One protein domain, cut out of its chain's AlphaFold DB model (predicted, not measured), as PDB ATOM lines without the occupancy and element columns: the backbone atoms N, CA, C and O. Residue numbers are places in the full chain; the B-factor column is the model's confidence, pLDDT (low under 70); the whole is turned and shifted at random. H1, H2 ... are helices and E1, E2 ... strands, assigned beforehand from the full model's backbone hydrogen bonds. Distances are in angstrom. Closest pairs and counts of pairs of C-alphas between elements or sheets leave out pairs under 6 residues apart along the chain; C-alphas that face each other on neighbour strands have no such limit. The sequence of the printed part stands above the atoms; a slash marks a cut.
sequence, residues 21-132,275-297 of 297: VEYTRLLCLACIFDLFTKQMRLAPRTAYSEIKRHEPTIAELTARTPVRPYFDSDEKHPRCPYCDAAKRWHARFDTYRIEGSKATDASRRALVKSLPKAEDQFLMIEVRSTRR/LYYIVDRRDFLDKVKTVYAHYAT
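What this domain is: This is residues 21 to 132 and 275 to 297 of the 297 residues of an uncharacterized protein of Acidobacteria bacterium (UniProt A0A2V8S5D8). A strongly twisted sheet of four antiparallel strands makes the middle of an elongated body; H1, H2 and H5 cluster beyond one end of it, H4 covers one face towards the other end, and short H3 packs on the opposite face. Residues 63 to 89, a long link without a named element, pass beside edge strand E1, where residues 70 to 71 pair with 26 to 27. The printed part has 135 residues, with elements in the order E1 H1 H2 H3 E2 H4 E3 E4 H5, sheet order E1 - E2 - E4 - E3, class mixed. It is compact, with a radius of gyration of the C-alphas of 16.3 A and spans of 52 by 31 by 24 A.

Where its parts are: Find C-alpha 21 at (-14.998, -62.499, 37.364); E1 runs from there to 28, 23.5 A. E2 is 90 to 99, 28.8 A; E4 is 275 to 280; E3 is 122 to 130, 25.1 A. H1 is 29 to 39, H2 44 to 52, H3 58 to 62 and H4 105 to 114. H5, 282 to 295, runs 20.3 A to C-alpha 295 at (-15.165, -32.914, 17.044).

How they stand to each other: Look for N 23 and O 95, 2.8 A, between E1 and E2; N 98 and O 276, 2.8 A, between E2 and E4; N 125 and O 277, 2.9 A, between E4 and E3. E2, H4 and E3 form a split strand-helix-strand unit, two same-way strands joined through a helix with E4 between them; its crossover is right-handed. H4 lies over E2 and E4; its closest C-alpha pair with E2 is Arg 108 and Ile 98, 7.6 A. H5 is on the same face, over none of the strands. H3, on the opposite face, is only just over E4, with 3 C-alphas. H2 touches H5 at a shallow tilt of 11 degrees, opposite ways; their closest C-alphas are Tyr 48 and Tyr 292, 6.1 A. H1 touches H2 at a steep tilt of 50 degrees; their closest C-alphas are Phe 36 and Ala 47, 5.6 A. Every O i to N i+4 pair is within hydrogen-bond range in H1, H2, H3 and H4, and 8 of 10 in H5.

The domain as a whole: The farthest C-alphas, Lys 102 and Thr 297, are 52.9 A apart. Residues 133 to 274 are not printed; C-alphas 132 and 275 are 13.0 A apart across this cut. The link from H3 to E2 is long. Of the printed residues, one has a pLDDT under 70, namely residue 74.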
ATOM      1  N   VAL A  21     -16.089 -62.680  38.326       87.81
ATOM      2  CA  VAL A  21     -14.998 -62.499  37.364       87.81
ATOM      3  C   VAL A  21     -15.040 -61.078  36.828       87.81
ATOM      4  O   VAL A  21     -16.092 -60.586  36.422       87.81
ATOM      5  N   GLU A  22     -13.884 -60.423  36.833       88.31
ATOM      6  CA  GLU A  22     -13.712 -59.054  36.355       88.31
ATOM      7  C   GLU A  22     -13.080 -59.057  34.961       88.31
ATOM      8  O   GLU A  22     -12.053 -59.699  34.731       88.31
ATOM      9  N   TYR A  23     -13.660 -58.286  34.046       88.50
ATOM     10  CA  TYR A  23     -13.109 -58.002  32.728       88.50
ATOM     11  C   TYR A  23     -12.921 -56.494  32.599       88.50
ATOM     12  O   TYR A  23     -13.778 -55.716  33.009       88.50
ATOM     13  N   THR A  24     -11.812 -56.075  32.001       90.69
ATOM     14  CA  THR A  24     -11.600 -54.679  31.618       90.69
ATOM     15  C   THR A  24     -11.366 -54.654  30.118       90.69
ATOM     16  O   THR A  24     -10.503 -55.377  29.620       90.69
ATOM     17  N   ARG A  25     -12.115 -53.813  29.408       92.38
ATOM     18  CA  ARG A  25     -11.937 -53.591  27.974       92.38
ATOM     19  C   ARG A  25     -11.887 -52.101  27.683       92.38
ATOM     20  O   ARG A  25     -12.620 -51.317  28.282       92.38
ATOM     21  N   LEU A  26     -11.016 -51.709  26.764       93.94
ATOM     22  CA  LEU A  26     -10.882 -50.333  26.311       93.94
ATOM     23  C   LEU A  26     -11.494 -50.167  24.930       93.94
ATOM     24  O   LEU A  26     -11.495 -51.102  24.137       93.94
ATOM     25  N   LEU A  27     -11.989 -48.969  24.646       94.19
ATOM     26  CA  LEU A  27     -12.634 -48.583  23.401       94.19
ATOM     27  C   LEU A  27     -12.069 -47.240  22.940       94.19
ATOM     28  O   LEU A  27     -12.077 -46.268  23.695       94.19
ATOM     29  N   CYS A  28     -11.591 -47.146  21.700       93.44
ATOM     30  CA  CYS A  28     -11.067 -45.875  21.198       93.44
ATOM     31  C   CYS A  28     -12.183 -44.995  20.625       93.44
ATOM     32  O   CYS A  28     -12.684 -45.248  19.529       93.44
ATOM     33  N   LEU A  29     -12.516 -43.909  21.326       94.81
ATOM     34  CA  LEU A  29     -13.546 -42.968  20.891       94.81
ATOM     35  C   LEU A  29     -13.139 -42.194  19.635       94.81
ATOM     36  O   LEU A  29     -14.003 -41.905  18.819       94.81
ATOM     37  N   ALA A  30     -11.844 -41.929  19.424       93.00
ATOM     38  CA  ALA A  30     -11.340 -41.310  18.188       93.00
ATOM     39  C   ALA A  30     -11.752 -42.113  16.953       93.00
ATOM     40  O   ALA A  30     -12.359 -41.604  16.018       93.00
ATOM     41  N   CYS A  31     -11.446 -43.410  16.997       93.12
ATOM     42  CA  CYS A  31     -11.722 -44.337  15.917       93.12
ATOM     43  C   CYS A  31     -13.233 -44.424  15.635       93.12
ATOM     44  O   CYS A  31     -13.629 -44.544  14.478       93.12
ATOM     45  N   ILE A  32     -14.074 -44.352  16.672       94.62
ATOM     46  CA  ILE A  32     -15.533 -44.394  16.518       94.62
ATOM     47  C   ILE A  32     -16.066 -43.070  15.972       94.62
ATOM     48  O   ILE A  32     -16.841 -43.077  15.020       94.62
ATOM     49  N   PHE A  33     -15.643 -41.927  16.512       94.62
ATOM     50  CA  PHE A  33     -16.059 -40.632  15.975       94.62
ATOM     51  C   PHE A  33     -15.625 -40.470  14.516       94.62
ATOM     52  O   PHE A  33     -16.425 -40.009  13.706       94.62
ATOM     53  N   ASP A  34     -14.426 -40.915  14.141       93.06
ATOM     54  CA  ASP A  34     -13.968 -40.916  12.748       93.06
ATOM     55  C   ASP A  34     -14.820 -41.818  11.845       93.06
ATOM     56  O   ASP A  34     -15.154 -41.422  10.728       93.06
ATOM     57  N   LEU A  35     -15.225 -43.001  12.317       93.56
ATOM     58  CA  LEU A  35     -16.157 -43.871  11.594       93.56
ATOM     59  C   LEU A  35     -17.479 -43.137  11.309       93.56
ATOM     60  O   LEU A  35     -17.905 -43.040  10.158       93.56
ATOM     61  N   PHE A  36     -18.099 -42.554  12.335       95.00
ATOM     62  CA  PHE A  36     -19.397 -41.889  12.192       95.00
ATOM     63  C   PHE A  36     -19.310 -40.590  11.374       95.00
ATOM     64  O   PHE A  36     -20.157 -40.331  10.520       95.00
ATOM     65  N   THR A  37     -18.289 -39.764  11.605       93.75
ATOM     66  CA  THR A  37     -18.193 -38.427  10.994       93.75
ATOM     67  C   THR A  37     -17.527 -38.440   9.622       93.75
ATOM     68  O   THR A  37     -18.000 -37.761   8.715       93.75
ATOM     69  N   LYS A  38     -16.466 -39.230   9.421       92.81
ATOM     70  CA  LYS A  38     -15.722 -39.254   8.149       92.81
ATOM     71  C   LYS A  38     -16.267 -40.301   7.185       92.81
ATOM     72  O   LYS A  38     -16.414 -40.007   6.001       92.81
ATOM     73  N   GLN A  39     -16.571 -41.508   7.667       92.38
ATOM     74  CA  GLN A  39     -17.021 -42.598   6.789       92.38
ATOM     75  C   GLN A  39     -18.534 -42.559   6.565       92.38
ATOM     76  O   GLN A  39     -18.981 -42.592   5.422       92.38
ATOM     77  N   MET A  40     -19.320 -42.415   7.635       94.50
ATOM     78  CA  MET A  40     -20.787 -42.344   7.545       94.50
ATOM     79  C   MET A  40     -21.325 -40.925   7.309       94.50
ATOM     80  O   MET A  40     -22.522 -40.756   7.098       94.50
ATOM     81  N   ARG A  41     -20.449 -39.908   7.316       94.69
ATOM     82  CA  ARG A  41     -20.778 -38.492   7.053       94.69
ATOM     83  C   ARG A  41     -21.869 -37.920   7.965       94.69
ATOM     84  O   ARG A  41     -22.624 -37.036   7.564       94.69
ATOM     85  N   LEU A  42     -21.957 -38.412   9.199       95.50
ATOM     86  CA  LEU A  42     -22.888 -37.893  10.194       95.50
ATOM     87  C   LEU A  42     -22.338 -36.612  10.824       95.50
ATOM     88  O   LEU A  42     -21.142 -36.495  11.093       95.50
ATOM     89  N   ALA A  43     -23.226 -35.660  11.118       94.81
ATOM     90  CA  ALA A  43     -22.855 -34.474  11.883       94.81
ATOM     91  C   ALA A  43     -22.337 -34.879  13.282       94.81
ATOM     92  O   ALA A  43     -22.906 -35.798  13.885       94.81
ATOM     93  N   PRO A  44     -21.335 -34.180  13.859       93.56
ATOM     94  CA  PRO A  44     -20.746 -34.543  15.154       93.56
ATOM     95  C   PRO A  44     -21.763 -34.717  16.287       93.56
ATOM     96  O   PRO A  44     -21.633 -35.622  17.107       93.56
ATOM     97  N   ARG A  45     -22.821 -33.896  16.314       94.88
ATOM     98  CA  ARG A  45     -23.902 -33.998  17.309       94.88
ATOM     99  C   ARG A  45     -24.728 -35.279  17.158       94.88
ATOM    100  O   ARG A  45     -25.119 -35.882  18.161       94.88
ATOM    101  N   THR A  46     -24.989 -35.692  15.920       94.62
ATOM    102  CA  THR A  46     -25.678 -36.953  15.620       94.62
ATOM    103  C   THR A  46     -24.781 -38.128  15.990       94.62
ATOM    104  O   THR A  46     -25.221 -39.005  16.723       94.62
ATOM    105  N   ALA A  47     -23.502 -38.086  15.599       94.81
ATOM    106  CA  ALA A  47     -22.510 -39.092  15.976       94.81
ATOM    107  C   ALA A  47     -22.410 -39.254  17.502       94.81
ATOM    108  O   ALA A  47     -22.516 -40.363  18.007       94.81
ATOM    109  N   TYR A  48     -22.307 -38.155  18.254       95.25
ATOM    110  CA  TYR A  48     -22.324 -38.182  19.719       95.25
ATOM    111  C   TYR A  48     -23.573 -38.868  20.286       95.25
ATOM    112  O   TYR A  48     -23.461 -39.667  21.215       95.25
ATOM    113  N   SER A  49     -24.755 -38.576  19.735       94.06
ATOM    114  CA  SER A  49     -26.013 -39.156  20.220       94.06
ATOM    115  C   SER A  49     -26.078 -40.666  19.980       94.06
ATOM    116  O   SER A  49     -26.522 -41.391  20.869       94.06
ATOM    117  N   GLU A  50     -25.591 -41.138  18.830       94.19
ATOM    118  CA  GLU A  50     -25.492 -42.570  18.519       94.19
ATOM    119  C   GLU A  50     -24.452 -43.265  19.401       94.19
ATOM    120  O   GLU A  50     -24.751 -44.261  20.056       94.19
ATOM    121  N   ILE A  51     -23.252 -42.691  19.513       94.44
ATOM    122  CA  ILE A  51     -22.165 -43.255  20.322       94.44
ATOM    123  C   ILE A  51     -22.589 -43.340  21.788       94.44
ATOM    124  O   ILE A  51     -22.420 -44.380  22.411       94.44
ATOM    125  N   LYS A  52     -23.203 -42.296  22.353       93.56
ATOM    126  CA  LYS A  52     -23.665 -42.303  23.750       93.56
ATOM    127  C   LYS A  52     -24.665 -43.435  24.041       93.56
ATOM    128  O   LYS A  52     -24.697 -43.944  25.161       93.56
ATOM    129  N   ARG A  53     -25.479 -43.827  23.058       91.69
ATOM    130  CA  ARG A  53     -26.465 -44.914  23.181       91.69
ATOM    131  C   ARG A  53     -25.861 -46.304  23.010       91.69
ATOM    132  O   ARG A  53     -26.569 -47.276  23.219       91.69
ATOM    133  N   HIS A  54     -24.580 -46.403  22.657       90.38
ATOM    134  CA  HIS A  54     -23.917 -47.683  22.448       90.38
ATOM    135  C   HIS A  54     -23.955 -48.552  23.708       90.38
ATOM    136  O   HIS A  54     -23.457 -48.155  24.771       90.38
ATOM    137  N   GLU A  55     -24.522 -49.743  23.560       92.00
ATOM    138  CA  GLU A  55     -24.549 -50.795  24.567       92.00
ATOM    139  C   GLU A  55     -23.631 -51.930  24.099       92.00
ATOM    140  O   GLU A  55     -23.973 -52.644  23.153       92.00
ATOM    141  N   PRO A  56     -22.442 -52.091  24.707       92.12
ATOM    142  CA  PRO A  56     -21.526 -53.155  24.323       92.12
ATOM    143  C   PRO A  56     -22.138 -54.533  24.598       92.12
ATOM    144  O   PRO A  56     -22.740 -54.770  25.647       92.12
ATOM    145  N   THR A  57     -21.936 -55.472  23.677       93.19
ATOM    146  CA  THR A  57     -22.357 -56.861  23.895       93.19
ATOM    147  C   THR A  57     -21.401 -57.572  24.853       93.19
ATOM    148  O   THR A  57     -20.214 -57.250  24.933       93.19
ATOM    149  N   ILE A  58     -21.878 -58.610  25.547       92.25
ATOM    150  CA  ILE A  58     -21.010 -59.415  26.424       92.25
ATOM    151  C   ILE A  58     -19.841 -60.022  25.645       92.25
ATOM    152  O   ILE A  58     -18.716 -59.995  26.134       92.25
ATOM    153  N   ALA A  59     -20.076 -60.490  24.416       90.69
ATOM    154  CA  ALA A  59     -19.022 -61.048  23.573       90.69
ATOM    155  C   ALA A  59     -17.898 -60.031  23.296       90.69
ATOM    156  O   ALA A  59     -16.724 -60.382  23.377       90.69
ATOM    157  N   GLU A  60     -18.220 -58.762  23.038       92.00
ATOM    158  CA  GLU A  60     -17.210 -57.713  22.823       92.00
ATOM    159  C   GLU A  60     -16.340 -57.470  24.068       92.00
ATOM    160  O   GLU A  60     -15.118 -57.282  23.962       92.00
ATOM    161  N   LEU A  61     -16.966 -57.511  25.247       91.38
ATOM    162  CA  LEU A  61     -16.340 -57.204  26.533       91.38
ATOM    163  C   LEU A  61     -15.521 -58.364  27.105       91.38
ATOM    164  O   LEU A  61     -14.512 -58.122  27.765       91.38
ATOM    165  N   THR A  62     -15.936 -59.610  26.864       87.88
ATOM    166  CA  THR A  62     -15.353 -60.790  27.526       87.88
ATOM    167  C   THR A  62     -14.572 -61.710  26.592       87.88
ATOM    168  O   THR A  62     -13.863 -62.596  27.076       87.88
ATOM    169  N   ALA A  63     -14.640 -61.508  25.268       85.94
ATOM    170  CA  ALA A  63     -13.893 -62.329  24.319       85.94
ATOM    171  C   ALA A  63     -12.384 -62.286  24.585       85.94
ATOM    172  O   ALA A  63     -11.790 -61.217  24.768       85.94
ATOM    173  N   ARG A  64     -11.755 -63.464  24.507       81.25
ATOM    174  CA  ARG A  64     -10.312 -63.657  24.718       81.25
ATOM    175  C   ARG A  64      -9.456 -62.752  23.834       81.25
ATOM    176  O   ARG A  64      -8.451 -62.236  24.307       81.25
ATOM    177  N   THR A  65      -9.858 -62.573  22.580       85.06
ATOM    178  CA  THR A  65      -9.190 -61.675  21.637       85.06
ATOM    179  C   THR A  65     -10.090 -60.470  21.389       85.06
ATOM    180  O   THR A  65     -11.238 -60.663  20.982       85.06
ATOM    181  N   PRO A  66      -9.610 -59.238  21.627       85.88
ATOM    182  CA  PRO A  66     -10.369 -58.041  21.312       85.88
ATOM    183  C   PRO A  66     -10.662 -57.926  19.823       85.88
ATOM    184  O   PRO A  66      -9.790 -58.128  18.979       85.88
ATOM    185  N   VAL A  67     -11.903 -57.556  19.518       86.44
ATOM    186  CA  VAL A  67     -12.342 -57.191  18.173       86.44
ATOM    187  C   VAL A  67     -12.420 -55.670  18.098       86.44
ATOM    188  O   VAL A  67     -12.867 -55.016  19.041       86.44
ATOM    189  N   ARG A  68     -11.989 -55.091  16.971       83.12
ATOM    190  CA  ARG A  68     -12.061 -53.643  16.730       83.12
ATOM    191  C   ARG A  68     -13.505 -53.144  16.953       83.12
ATOM    192  O   ARG A  68     -14.416 -53.768  16.418       83.12
ATOM    193  N   PRO A  69     -13.726 -52.029  17.681       86.62
ATOM    194  CA  PRO A  69     -12.743 -51.032  18.119       86.62
ATOM    195  C   PRO A  69     -12.188 -51.224  19.540       86.62
ATOM    196  O   PRO A  69     -11.567 -50.300  20.073       86.62
ATOM    197  N   TYR A  70     -12.388 -52.393  20.146       90.75
ATOM    198  CA  TYR A  70     -11.952 -52.683  21.507       90.75
ATOM    199  C   TYR A  70     -10.501 -53.173  21.592       90.75
ATOM    200  O   TYR A  70      -9.971 -53.686  20.613       90.75
ATOM    201  N   PHE A  71      -9.861 -53.045  22.759       89.75
ATOM    202  CA  PHE A  71      -8.516 -53.575  23.053       89.75
ATOM    203  C   PHE A  71      -8.281 -53.762  24.568       89.75
ATOM    204  O   PHE A  71      -9.062 -53.280  25.389       89.75
ATOM    205  N   ASP A  72      -7.234 -54.506  24.945       82.56
ATOM    206  CA  ASP A  72      -7.123 -55.129  26.281       82.56
ATOM    207  C   ASP A  72      -6.569 -54.237  27.393       82.56
ATOM    208  O   ASP A  72      -7.037 -54.305  28.528       82.56
ATOM    209  N   SER A  73      -5.536 -53.436  27.125       76.75
ATOM    210  CA  SER A  73      -4.994 -52.531  28.141       76.75
ATOM    211  C   SER A  73      -4.207 -51.368  27.548       76.75
ATOM    212  O   SER A  73      -3.547 -51.501  26.518       76.75
ATOM    213  N   ASP A  74      -4.235 -50.241  28.259       63.28
ATOM    214  CA  ASP A  74      -3.436 -49.057  27.940       63.28
ATOM    215  C   ASP A  74      -1.942 -49.278  28.211       63.28
ATOM    216  O   ASP A  74      -1.102 -48.596  27.639       63.28
ATOM    217  N   GLU A  75      -1.593 -50.206  29.106       70.62
ATOM    218  CA  GLU A  75      -0.194 -50.528  29.424       70.62
ATOM    219  C   GLU A  75       0.481 -51.256  28.260       70.62
ATOM    220  O   GLU A  75       1.627 -50.970  27.924       70.62
ATOM    221  N   LYS A  76      -0.252 -52.165  27.609       71.94
ATOM    222  CA  LYS A  76       0.201 -52.837  26.386       71.94
ATOM    223  C   LYS A  76       0.092 -51.922  25.165       71.94
ATOM    224  O   LYS A  76       0.865 -52.064  24.222       71.94
ATOM    225  N   HIS A  77      -0.857 -50.986  25.188       75.69
ATOM    226  CA  HIS A  77      -1.155 -50.083  24.083       75.69
ATOM    227  C   HIS A  77      -1.257 -48.629  24.574       75.69
ATOM    228  O   HIS A  77      -2.363 -48.125  24.784       75.69
ATOM    229  N   PRO A  78      -0.124 -47.908  24.725       83.69
ATOM    230  CA  PRO A  78      -0.136 -46.511  25.179       83.69
ATOM    231  C   PRO A  78      -0.856 -45.567  24.199       83.69
ATOM    232  O   PRO A  78      -1.258 -44.458  24.563       83.69
ATOM    233  N   ARG A  79      -1.027 -46.015  22.951       90.06
ATOM    234  CA  ARG A  79      -1.806 -45.373  21.889       90.06
ATOM    235  C   ARG A  79      -2.727 -46.407  21.252       90.06
ATOM    236  O   ARG A  79      -2.457 -47.606  21.321       90.06
ATOM    237  N   CYS A  80      -3.813 -45.943  20.644       89.88
ATOM    238  CA  CYS A  80      -4.784 -46.821  20.004       89.88
ATOM    239  C   CYS A  80      -4.106 -47.662  18.907       89.88
ATOM    240  O   CYS A  80      -3.542 -47.080  17.978       89.88
ATOM    241  N   PRO A  81      -4.234 -49.000  18.923       90.00
ATOM    242  CA  PRO A  81      -3.598 -49.864  17.926       90.00
ATOM    243  C   PRO A  81      -4.174 -49.700  16.508       90.00
ATOM    244  O   PRO A  81      -3.602 -50.217  15.554       90.00
ATOM    245  N   TYR A  82      -5.305 -49.001  16.353       90.69
ATOM    246  CA  TYR A  82      -6.006 -48.859  15.071       90.69
ATOM    247  C   TYR A  82      -5.877 -47.475  14.430       90.69
ATOM    248  O   TYR A  82      -5.867 -47.376  13.208       90.69
ATOM    249  N   CYS A  83      -5.855 -46.409  15.234       90.94
ATOM    250  CA  CYS A  83      -5.820 -45.024  14.745       90.94
ATOM    251  C   CYS A  83      -4.725 -44.170  15.404       90.94
ATOM    252  O   CYS A  83      -4.718 -42.960  15.218       90.94
ATOM    253  N   ASP A  84      -3.833 -44.771  16.202       91.44
ATOM    254  CA  ASP A  84      -2.731 -44.091  16.907       91.44
ATOM    255  C   ASP A  84      -3.181 -42.929  17.829       91.44
ATOM    256  O   ASP A  84      -2.407 -42.063  18.241       91.44
ATOM    257  N   ALA A  85      -4.464 -42.894  18.196       90.62
ATOM    258  CA  ALA A  85      -5.003 -41.898  19.112       90.62
ATOM    259  C   ALA A  85      -4.358 -42.011  20.503       90.62
ATOM    260  O   ALA A  85      -3.975 -43.092  20.951       90.62
ATOM    261  N   ALA A  86      -4.235 -40.880  21.195       90.50
ATOM    262  CA  ALA A  86      -3.687 -40.842  22.545       90.50
ATOM    263  C   ALA A  86      -4.653 -41.450  23.574       90.50
ATOM    264  O   ALA A  86      -5.873 -41.320  23.448       90.50
ATOM    265  N   LYS A  87      -4.093 -41.980  24.671       89.12
ATOM    266  CA  LYS A  87      -4.823 -42.584  25.800       89.12
ATOM    267  C   LYS A  87      -6.007 -41.771  26.325       89.12
ATOM    268  O   LYS A  87      -7.005 -42.333  26.763       89.12
ATOM    269  N   ARG A  88      -5.939 -40.439  26.256       89.25
ATOM    270  CA  ARG A  88      -7.026 -39.558  26.713       89.25
ATOM    271  C   ARG A  88      -8.355 -39.789  25.962       89.25
ATOM    272  O   ARG A  88      -9.384 -39.330  26.434       89.25
ATOM    273  N   TRP A  89      -8.347 -40.472  24.807       91.06
ATOM    274  CA  TRP A  89      -9.547 -40.786  24.002       91.06
ATOM    275  C   TRP A  89      -9.981 -42.254  24.142       91.06
ATOM    276  O   TRP A  89     -10.892 -42.702  23.446       91.06
ATOM    277  N   HIS A  90      -9.320 -43.019  25.009       92.69
ATOM    278  CA  HIS A  90      -9.667 -44.406  25.291       92.69
ATOM    279  C   HIS A  90     -10.681 -44.437  26.428       92.69
ATOM    280  O   HIS A  90     -10.378 -43.990  27.531       92.69
ATOM    281  N   ALA A  91     -11.875 -44.946  26.158       93.81
ATOM    282  CA  ALA A  91     -12.899 -45.201  27.158       93.81
ATOM    283  C   ALA A  91     -12.749 -46.610  27.734       93.81
ATOM    284  O   ALA A  91     -12.506 -47.556  26.988       93.81
ATOM    285  N   ARG A  92     -12.920 -46.755  29.045       92.44
ATOM    286  CA  ARG A  92     -12.849 -48.024  29.767       92.44
ATOM    287  C   ARG A  92     -14.242 -48.544  30.099       92.44
ATOM    288  O   ARG A  92     -15.079 -47.800  30.601       92.44
ATOM    289  N   PHE A  93     -14.438 -49.839  29.874       93.25
ATOM    290  CA  PHE A  93     -15.551 -50.621  30.395       93.25
ATOM    291  C   PHE A  93     -15.011 -51.641  31.392       93.25
ATOM    292  O   PHE A  93     -14.305 -52.578  31.010       93.25
ATOM    293  N   ASP A  94     -15.354 -51.458  32.663       92.62
ATOM    294  CA  ASP A  94     -15.147 -52.480  33.685       92.62
ATOM    295  C   ASP A  94     -16.422 -53.320  33.784       92.62
ATOM    296  O   ASP A  94     -17.521 -52.799  33.963       92.62
ATOM    297  N   THR A  95     -16.283 -54.628  33.590       92.94
ATOM    298  CA  THR A  95     -17.396 -55.576  33.525       92.94
ATOM    299  C   THR A  95     -17.245 -56.623  34.612       92.94
ATOM    300  O   THR A  95     -16.243 -57.333  34.671       92.94
ATOM    301  N   TYR A  96     -18.269 -56.752  35.444       92.75
ATOM    302  CA  TYR A  96     -18.308 -57.693  36.556       92.75
ATOM    303  C   TYR A  96     -19.317 -58.786  36.238       92.75
ATOM    304  O   TYR A  96     -20.517 -58.525  36.153       92.75
ATOM    305  N   ARG A  97     -18.835 -60.014  36.051       93.75
ATOM    306  CA  ARG A  97     -19.669 -61.200  35.862       93.75
ATOM    307  C   ARG A  97     -19.868 -61.895  37.195       93.75
ATOM    308  O   ARG A  97     -18.902 -62.363  37.787       93.75
ATOM    309  N   ILE A  98     -21.116 -62.039  37.608       94.19
ATOM    310  CA  ILE A  98     -21.526 -62.713  38.835       94.19
ATOM    311  C   ILE A  98     -22.264 -63.995  38.457       94.19
ATOM    312  O   ILE A  98     -23.270 -63.966  37.741       94.19
ATOM    313  N   GLU A  99     -21.781 -65.125  38.958       93.00
ATOM    314  CA  GLU A  99     -22.465 -66.407  38.831       93.00
ATOM    315  C   GLU A  99     -23.740 -66.432  39.683       93.00
ATOM    316  O   GLU A  99     -23.712 -66.139  40.877       93.00
ATOM    317  N   GLY A 100     -24.875 -66.790  39.087       91.31
ATOM    318  CA  GLY A 100     -26.154 -66.890  39.778       91.31
ATOM    319  C   GLY A 100     -26.262 -68.154  40.622       91.31
ATOM    320  O   GLY A 100     -26.326 -69.262  40.099       91.31
ATOM    321  N   SER A 101     -26.367 -67.990  41.937       88.69
ATOM    322  CA  SER A 101     -26.585 -69.087  42.877       88.69
ATOM    323  C   SER A 101     -27.335 -68.601  44.118       88.69
ATOM    324  O   SER A 101     -27.509 -67.399  44.332       88.69
ATOM    325  N   LYS A 102     -27.740 -69.534  44.989       88.06
ATOM    326  CA  LYS A 102     -28.271 -69.177  46.315       88.06
ATOM    327  C   LYS A 102     -27.253 -68.387  47.152       88.06
ATOM    328  O   LYS A 102     -27.663 -67.557  47.951       88.06
ATOM    329  N   ALA A 103     -25.954 -68.635  46.961       86.50
ATOM    330  CA  ALA A 103     -24.887 -67.982  47.713       86.50
ATOM    331  C   ALA A 103     -24.614 -66.540  47.249       86.50
ATOM    332  O   ALA A 103     -24.112 -65.743  48.030       86.50
ATOM    333  N   THR A 104     -24.959 -66.191  46.006       91.38
ATOM    334  CA  THR A 104     -24.664 -64.871  45.420       91.38
ATOM    335  C   THR A 104     -25.890 -63.969  45.284       91.38
ATOM    336  O   THR A 104     -25.727 -62.764  45.103       91.38
ATOM    337  N   ASP A 105     -27.120 -64.496  45.364       91.50
ATOM    338  CA  ASP A 105     -28.325 -63.710  45.052       91.50
ATOM    339  C   ASP A 105     -28.546 -62.527  46.010       91.50
ATOM    340  O   ASP A 105     -28.873 -61.431  45.555       91.50
ATOM    341  N   ALA A 106     -28.329 -62.714  47.317       92.31
ATOM    342  CA  ALA A 106     -28.479 -61.642  48.303       92.31
ATOM    343  C   ALA A 106     -27.463 -60.510  48.069       92.31
ATOM    344  O   ALA A 106     -27.867 -59.358  47.884       92.31
ATOM    345  N   SER A 107     -26.170 -60.846  47.980       92.31
ATOM    346  CA  SER A 107     -25.083 -59.890  47.727       92.31
ATOM    347  C   SER A 107     -25.259 -59.180  46.381       92.31
ATOM    348  O   SER A 107     -25.128 -57.962  46.295       92.31
ATOM    349  N   ARG A 108     -25.682 -59.902  45.331       94.00
ATOM    350  CA  ARG A 108     -26.005 -59.325  44.016       94.00
ATOM    351  C   ARG A 108     -27.127 -58.296  44.097       94.00
ATOM    352  O   ARG A 108     -26.993 -57.207  43.546       94.00
ATOM    353  N   ARG A 109     -28.244 -58.620  44.757       92.88
ATOM    354  CA  ARG A 109     -29.369 -57.679  44.906       92.88
ATOM    355  C   ARG A 109     -28.964 -56.447  45.711       92.88
ATOM    356  O   ARG A 109     -29.367 -55.343  45.350       92.88
ATOM    357  N   ALA A 110     -28.176 -56.629  46.770       92.44
ATOM    358  CA  ALA A 110     -27.640 -55.532  47.569       92.44
ATOM    359  C   ALA A 110     -26.733 -54.618  46.728       92.44
ATOM    360  O   ALA A 110     -26.957 -53.407  46.710       92.44
ATOM    361  N   LEU A 111     -25.810 -55.200  45.953       91.69
ATOM    362  CA  LEU A 111     -24.944 -54.468  45.031       91.69
ATOM    363  C   LEU A 111     -25.773 -53.660  44.029       91.69
ATOM    364  O   LEU A 111     -25.650 -52.441  43.993       91.69
ATOM    365  N   VAL A 112     -26.689 -54.297  43.294       90.44
ATOM    366  CA  VAL A 112     -27.543 -53.614  42.302       90.44
ATOM    367  C   VAL A 112     -28.366 -52.484  42.931       90.44
ATOM    368  O   VAL A 112     -28.548 -51.438  42.315       90.44
ATOM    369  N   LYS A 113     -28.845 -52.656  44.170       90.81
ATOM    370  CA  LYS A 113     -29.577 -51.608  44.898       90.81
ATOM    371  C   LYS A 113     -28.683 -50.421  45.280       90.81
ATOM    372  O   LYS A 113     -29.190 -49.305  45.349       90.81
ATOM    373  N   SER A 114     -27.400 -50.665  45.544       89.56
ATOM    374  CA  SER A 114     -26.420 -49.629  45.895       89.56
ATOM    375  C   SER A 114     -25.927 -48.819  44.692       89.56
ATOM    376  O   SER A 114     -25.438 -47.705  44.874       89.56
ATOM    377  N   LEU A 115     -26.071 -49.346  43.469       88.12
ATOM    378  CA  LEU A 115     -25.615 -48.662  42.264       88.12
ATOM    379  C   LEU A 115     -26.433 -47.384  41.998       88.12
ATOM    380  O   LEU A 115     -27.669 -47.409  42.075       88.12
ATOM    381  N   PRO A 116     -25.774 -46.270  41.626       86.06
ATOM    382  CA  PRO A 116     -26.450 -45.088  41.110       86.06
ATOM    383  C   PRO A 116     -27.386 -45.441  39.949       86.06
ATOM    384  O   PRO A 116     -26.990 -46.094  38.988       86.06
ATOM    385  N   LYS A 117     -28.635 -44.971  40.015       79.25
ATOM    386  CA  LYS A 117     -29.647 -45.183  38.960       79.25
ATOM    387  C   LYS A 117     -29.659 -44.085  37.891       79.25
ATOM    388  O   LYS A 117     -30.555 -44.054  37.056       79.25
ATOM    389  N   ALA A 118     -28.727 -43.140  37.961       77.12
ATOM    390  CA  ALA A 118     -28.694 -41.990  37.070       77.12
ATOM    391  C   ALA A 118     -28.009 -42.328  35.734       77.12
ATOM    392  O   ALA A 118     -27.015 -43.050  35.707       77.12
ATOM    393  N   GLU A 119     -28.518 -41.740  34.648       70.38
ATOM    394  CA  GLU A 119     -27.851 -41.604  33.339       70.38
ATOM    395  C   GLU A 119     -27.320 -42.892  32.674       70.38
ATOM    396  O   GLU A 119     -26.325 -42.828  31.953       70.38
ATOM    397  N   ASP A 120     -27.951 -44.051  32.886       82.31
ATOM    398  CA  ASP A 120     -27.558 -45.326  32.251       82.31
ATOM    399  C   ASP A 120     -26.072 -45.690  32.458       82.31
ATOM    400  O   ASP A 120     -25.431 -46.330  31.614       82.31
ATOM    401  N   GLN A 121     -25.517 -45.261  33.599       89.19
ATOM    402  CA  GLN A 121     -24.119 -45.468  33.991       89.19
ATOM    403  C   GLN A 121     -23.751 -46.944  34.136       89.19
ATOM    404  O   GLN A 121     -22.584 -47.300  33.982       89.19
ATOM    405  N   PHE A 122     -24.741 -47.793  34.406       91.62
ATOM    406  CA  PHE A 122     -24.563 -49.226  34.558       91.62
ATOM    407  C   PHE A 122     -25.542 -49.984  33.678       91.62
ATOM    408  O   PHE A 122     -26.751 -49.784  33.790       91.62
ATOM    409  N   LEU A 123     -25.029 -50.904  32.858       92.44
ATOM    410  CA  LEU A 123     -25.873 -51.873  32.158       92.44
ATOM    411  C   LEU A 123     -25.900 -53.182  32.929       92.44
ATOM    412  O   LEU A 123     -24.854 -53.735  33.278       92.44
ATOM    413  N   MET A 124     -27.112 -53.669  33.167       93.06
ATOM    414  CA  MET A 124     -27.373 -54.967  33.771       93.06
ATOM    415  C   MET A 124     -27.755 -55.940  32.660       93.06
ATOM    416  O   MET A 124     -28.801 -55.773  32.039       93.06
ATOM    417  N   ILE A 125     -26.934 -56.958  32.417       94.44
ATOM    418  CA  ILE A 125     -27.193 -57.948  31.365       94.44
ATOM    419  C   ILE A 125     -27.286 -59.334  32.004       94.44
ATOM    420  O   ILE A 125     -26.412 -59.739  32.768       94.44
ATOM    421  N   GLU A 126     -28.353 -60.072  31.696       95.19
ATOM    422  CA  GLU A 126     -28.533 -61.461  32.125       95.19
ATOM    423  C   GLU A 126     -28.282 -62.402  30.945       95.19
ATOM    424  O   GLU A 126     -28.868 -62.239  29.875       95.19
ATOM    425  N   VAL A 127     -27.437 -63.413  31.147       95.44
ATOM    426  CA  VAL A 127     -27.133 -64.439  30.142       95.44
ATOM    427  C   VAL A 127     -27.365 -65.821  30.743       95.44
ATOM    428  O   VAL A 127     -26.990 -66.083  31.885       95.44
ATOM    429  N   ARG A 128     -27.983 -66.726  29.980       95.06
ATOM    430  CA  ARG A 128     -28.109 -68.138  30.368       95.06
ATOM    431  C   ARG A 128     -26.838 -68.896  29.992       95.06
ATOM    432  O   ARG A 128     -26.317 -68.710  28.900       95.06
ATOM    433  N   SER A 129     -26.376 -69.756  30.887       94.62
ATOM    434  CA  SER A 129     -25.241 -70.660  30.687       94.62
ATOM    435  C   SER A 129     -25.532 -72.011  31.355       94.62
ATOM    436  O   SER A 129     -26.632 -72.228  31.876       94.62
ATOM    437  N   THR A 130     -24.558 -72.917  31.364       94.56
ATOM    438  CA  THR A 130     -24.604 -74.183  32.108       94.56
ATOM    439  C   THR A 130     -23.547 -74.204  33.205       94.56
ATOM    440  O   THR A 130     -22.534 -73.505  33.119       94.56
ATOM    441  N   ARG A 131     -23.756 -75.002  34.258       91.94
ATOM    442  CA  ARG A 131     -22.749 -75.142  35.319       91.94
ATOM    443  C   ARG A 131     -21.424 -75.685  34.794       91.94
ATOM    444  O   ARG A 131     -20.379 -75.161  35.175       91.94
ATOM    445  N   ARG A 132     -21.470 -76.658  33.879       93.38
ATOM    446  CA  ARG A 132     -20.290 -77.168  33.168       93.38
ATOM    447  C   ARG A 132     -19.521 -76.044  32.465       93.38
ATOM    448  O   ARG A 132     -18.317 -75.917  32.675       93.38
ATOM    449  N   LEU A 275     -25.978 -66.004  34.487       96.00
ATOM    450  CA  LEU A 275     -24.845 -65.111  34.673       96.00
ATOM    451  C   LEU A 275     -25.355 -63.677  34.637       96.00
ATOM    452  O   LEU A 275     -26.075 -63.296  33.714       96.00
ATOM    453  N   TYR A 276     -24.981 -62.893  35.641       96.12
ATOM    454  CA  TYR A 276     -25.340 -61.484  35.736       96.12
ATOM    455  C   TYR A 276     -24.108 -60.640  35.459       96.12
ATOM    456  O   TYR A 276     -23.101 -60.773  36.147       96.12
ATOM    457  N   TYR A 277     -24.197 -59.771  34.468       95.31
ATOM    458  CA  TYR A 277     -23.139 -58.848  34.104       95.31
ATOM    459  C   TYR A 277     -23.528 -57.439  34.521       95.31
ATOM    460  O   TYR A 277     -24.629 -56.975  34.221       95.31
ATOM    461  N   ILE A 278     -22.605 -56.769  35.200       94.44
ATOM    462  CA  ILE A 278     -22.663 -55.344  35.508       94.44
ATOM    463  C   ILE A 278     -21.581 -54.679  34.668       94.44
ATOM    464  O   ILE A 278     -20.399 -54.934  34.889       94.44
ATOM    465  N   VAL A 279     -21.978 -53.858  33.700       94.06
ATOM    466  CA  VAL A 279     -21.050 -53.098  32.853       94.06
ATOM    467  C   VAL A 279     -21.026 -51.655  33.328       94.06
ATOM    468  O   VAL A 279     -22.045 -50.968  33.260       94.06
ATOM    469  N   ASP A 280     -19.869 -51.195  33.787       92.75
ATOM    470  CA  ASP A 280     -19.638 -49.801  34.146       92.75
ATOM    471  C   ASP A 280     -19.334 -48.963  32.903       92.75
ATOM    472  O   ASP A 280     -18.372 -49.224  32.173       92.75
ATOM    473  N   ARG A 281     -20.166 -47.950  32.661       93.31
ATOM    474  CA  ARG A 281     -20.079 -47.044  31.511       93.31
ATOM    475  C   ARG A 281     -19.659 -45.636  31.900       93.31
ATOM    476  O   ARG A 281     -19.646 -44.770  31.031       93.31
ATOM    477  N   ARG A 282     -19.337 -45.354  33.164       92.06
ATOM    478  CA  ARG A 282     -19.091 -43.974  33.617       92.06
ATOM    479  C   ARG A 282     -17.930 -43.312  32.877       92.06
ATOM    480  O   ARG A 282     -18.116 -42.223  32.341       92.06
ATOM    481  N   ASP A 283     -16.785 -43.989  32.767       91.94
ATOM    482  CA  ASP A 283     -15.621 -43.474  32.020       91.94
ATOM    483  C   ASP A 283     -15.948 -43.274  30.532       91.94
ATOM    484  O   ASP A 283     -15.569 -42.267  29.935       91.94
ATOM    485  N   PHE A 284     -16.720 -44.190  29.940       94.06
ATOM    486  CA  PHE A 284     -17.210 -44.051  28.572       94.06
ATOM    487  C   PHE A 284     -18.108 -42.823  28.393       94.06
ATOM    488  O   PHE A 284     -17.837 -41.987  27.534       94.06
ATOM    489  N   LEU A 285     -19.154 -42.684  29.207       93.00
ATOM    490  CA  LEU A 285     -20.117 -41.588  29.109       93.00
ATOM    491  C   LEU A 285     -19.464 -40.222  29.355       93.00
ATOM    492  O   LEU A 285     -19.839 -39.245  28.705       93.00
ATOM    493  N   ASP A 286     -18.484 -40.151  30.256       92.00
ATOM    494  CA  ASP A 286     -17.718 -38.934  30.522       92.00
ATOM    495  C   ASP A 286     -16.794 -38.567  29.347       92.00
ATOM    496  O   ASP A 286     -16.838 -37.456  28.804       92.00
ATOM    497  N   LYS A 287     -16.015 -39.531  28.848       93.12
ATOM    498  CA  LYS A 287     -15.090 -39.283  27.736       93.12
ATOM    499  C   LYS A 287     -15.795 -39.030  26.412       93.12
ATOM    500  O   LYS A 287     -15.295 -38.232  25.623       93.12
ATOM    501  N   VAL A 288     -16.959 -39.630  26.161       94.00
ATOM    502  CA  VAL A 288     -17.753 -39.350  24.951       94.00
ATOM    503  C   VAL A 288     -18.158 -37.875  24.892       94.00
ATOM    504  O   VAL A 288     -18.079 -37.277  23.818       94.00
ATOM    505  N   LYS A 289     -18.504 -37.252  26.030       91.06
ATOM    506  CA  LYS A 289     -18.766 -35.801  26.109       91.06
ATOM    507  C   LYS A 289     -17.512 -34.992  25.767       91.06
ATOM    508  O   LYS A 289     -17.575 -34.065  24.960       91.06
ATOM    509  N   THR A 290     -16.371 -35.377  26.338       89.38
ATOM    510  CA  THR A 290     -15.081 -34.701  26.122       89.38
ATOM    511  C   THR A 290     -14.613 -34.789  24.667       89.38
ATOM    512  O   THR A 290     -14.193 -33.792  24.085       89.38
ATOM    513  N   VAL A 291     -14.709 -35.968  24.049       90.06
ATOM    514  CA  VAL A 291     -14.310 -36.174  22.649       90.06
ATOM    515  C   VAL A 291     -15.273 -35.463  21.701       90.06
ATOM    516  O   VAL A 291     -14.818 -34.828  20.755       90.06
ATOM    517  N   TYR A 292     -16.580 -35.473  21.977       91.50
ATOM    518  CA  TYR A 292     -17.540 -34.693  21.195       91.50
ATOM    519  C   TYR A 292     -17.173 -33.207  21.138       91.50
ATOM    520  O   TYR A 292     -17.186 -32.631  20.054       91.50
ATOM    521  N   ALA A 293     -16.785 -32.603  22.267       89.69
ATOM    522  CA  ALA A 293     -16.377 -31.199  22.300       89.69
ATOM    523  C   ALA A 293     -15.193 -30.899  21.359       89.69
ATOM    524  O   ALA A 293     -15.118 -29.804  20.816       89.69
ATOM    525  N   HIS A 294     -14.312 -31.874  21.121       88.38
ATOM    526  CA  HIS A 294     -13.205 -31.753  20.170       88.38
ATOM    527  C   HIS A 294     -13.628 -31.914  18.700       88.38
ATOM    528  O   HIS A 294     -13.017 -31.318  17.826       88.38
ATOM    529  N   TYR A 295     -14.652 -32.720  18.410       86.75
ATOM    530  CA  TYR A 295     -15.165 -32.914  17.044       86.75
ATOM    531  C   TYR A 295     -16.208 -31.867  16.630       86.75
ATOM    532  O   TYR A 295     -16.573 -31.796  15.460       86.75
ATOM    533  N   ALA A 296     -16.749 -31.115  17.589       83.94
ATOM    534  CA  ALA A 296     -17.753 -30.080  17.354       83.94
ATOM    535  C   ALA A 296     -17.154 -28.695  17.039       83.94
ATOM    536  O   ALA A 296     -17.917 -27.785  16.714       83.94
ATOM    537  N   THR A 297     -15.832 -28.540  17.160       74.69
ATOM    538  CA  THR A 297     -15.058 -27.362  16.728       74.69
ATOM    539  C   THR A 297     -14.628 -27.496  15.281       74.69
ATOM    540  O   THR A 297     -14.771 -26.502  14.541       74.69
TER     541      THR A 297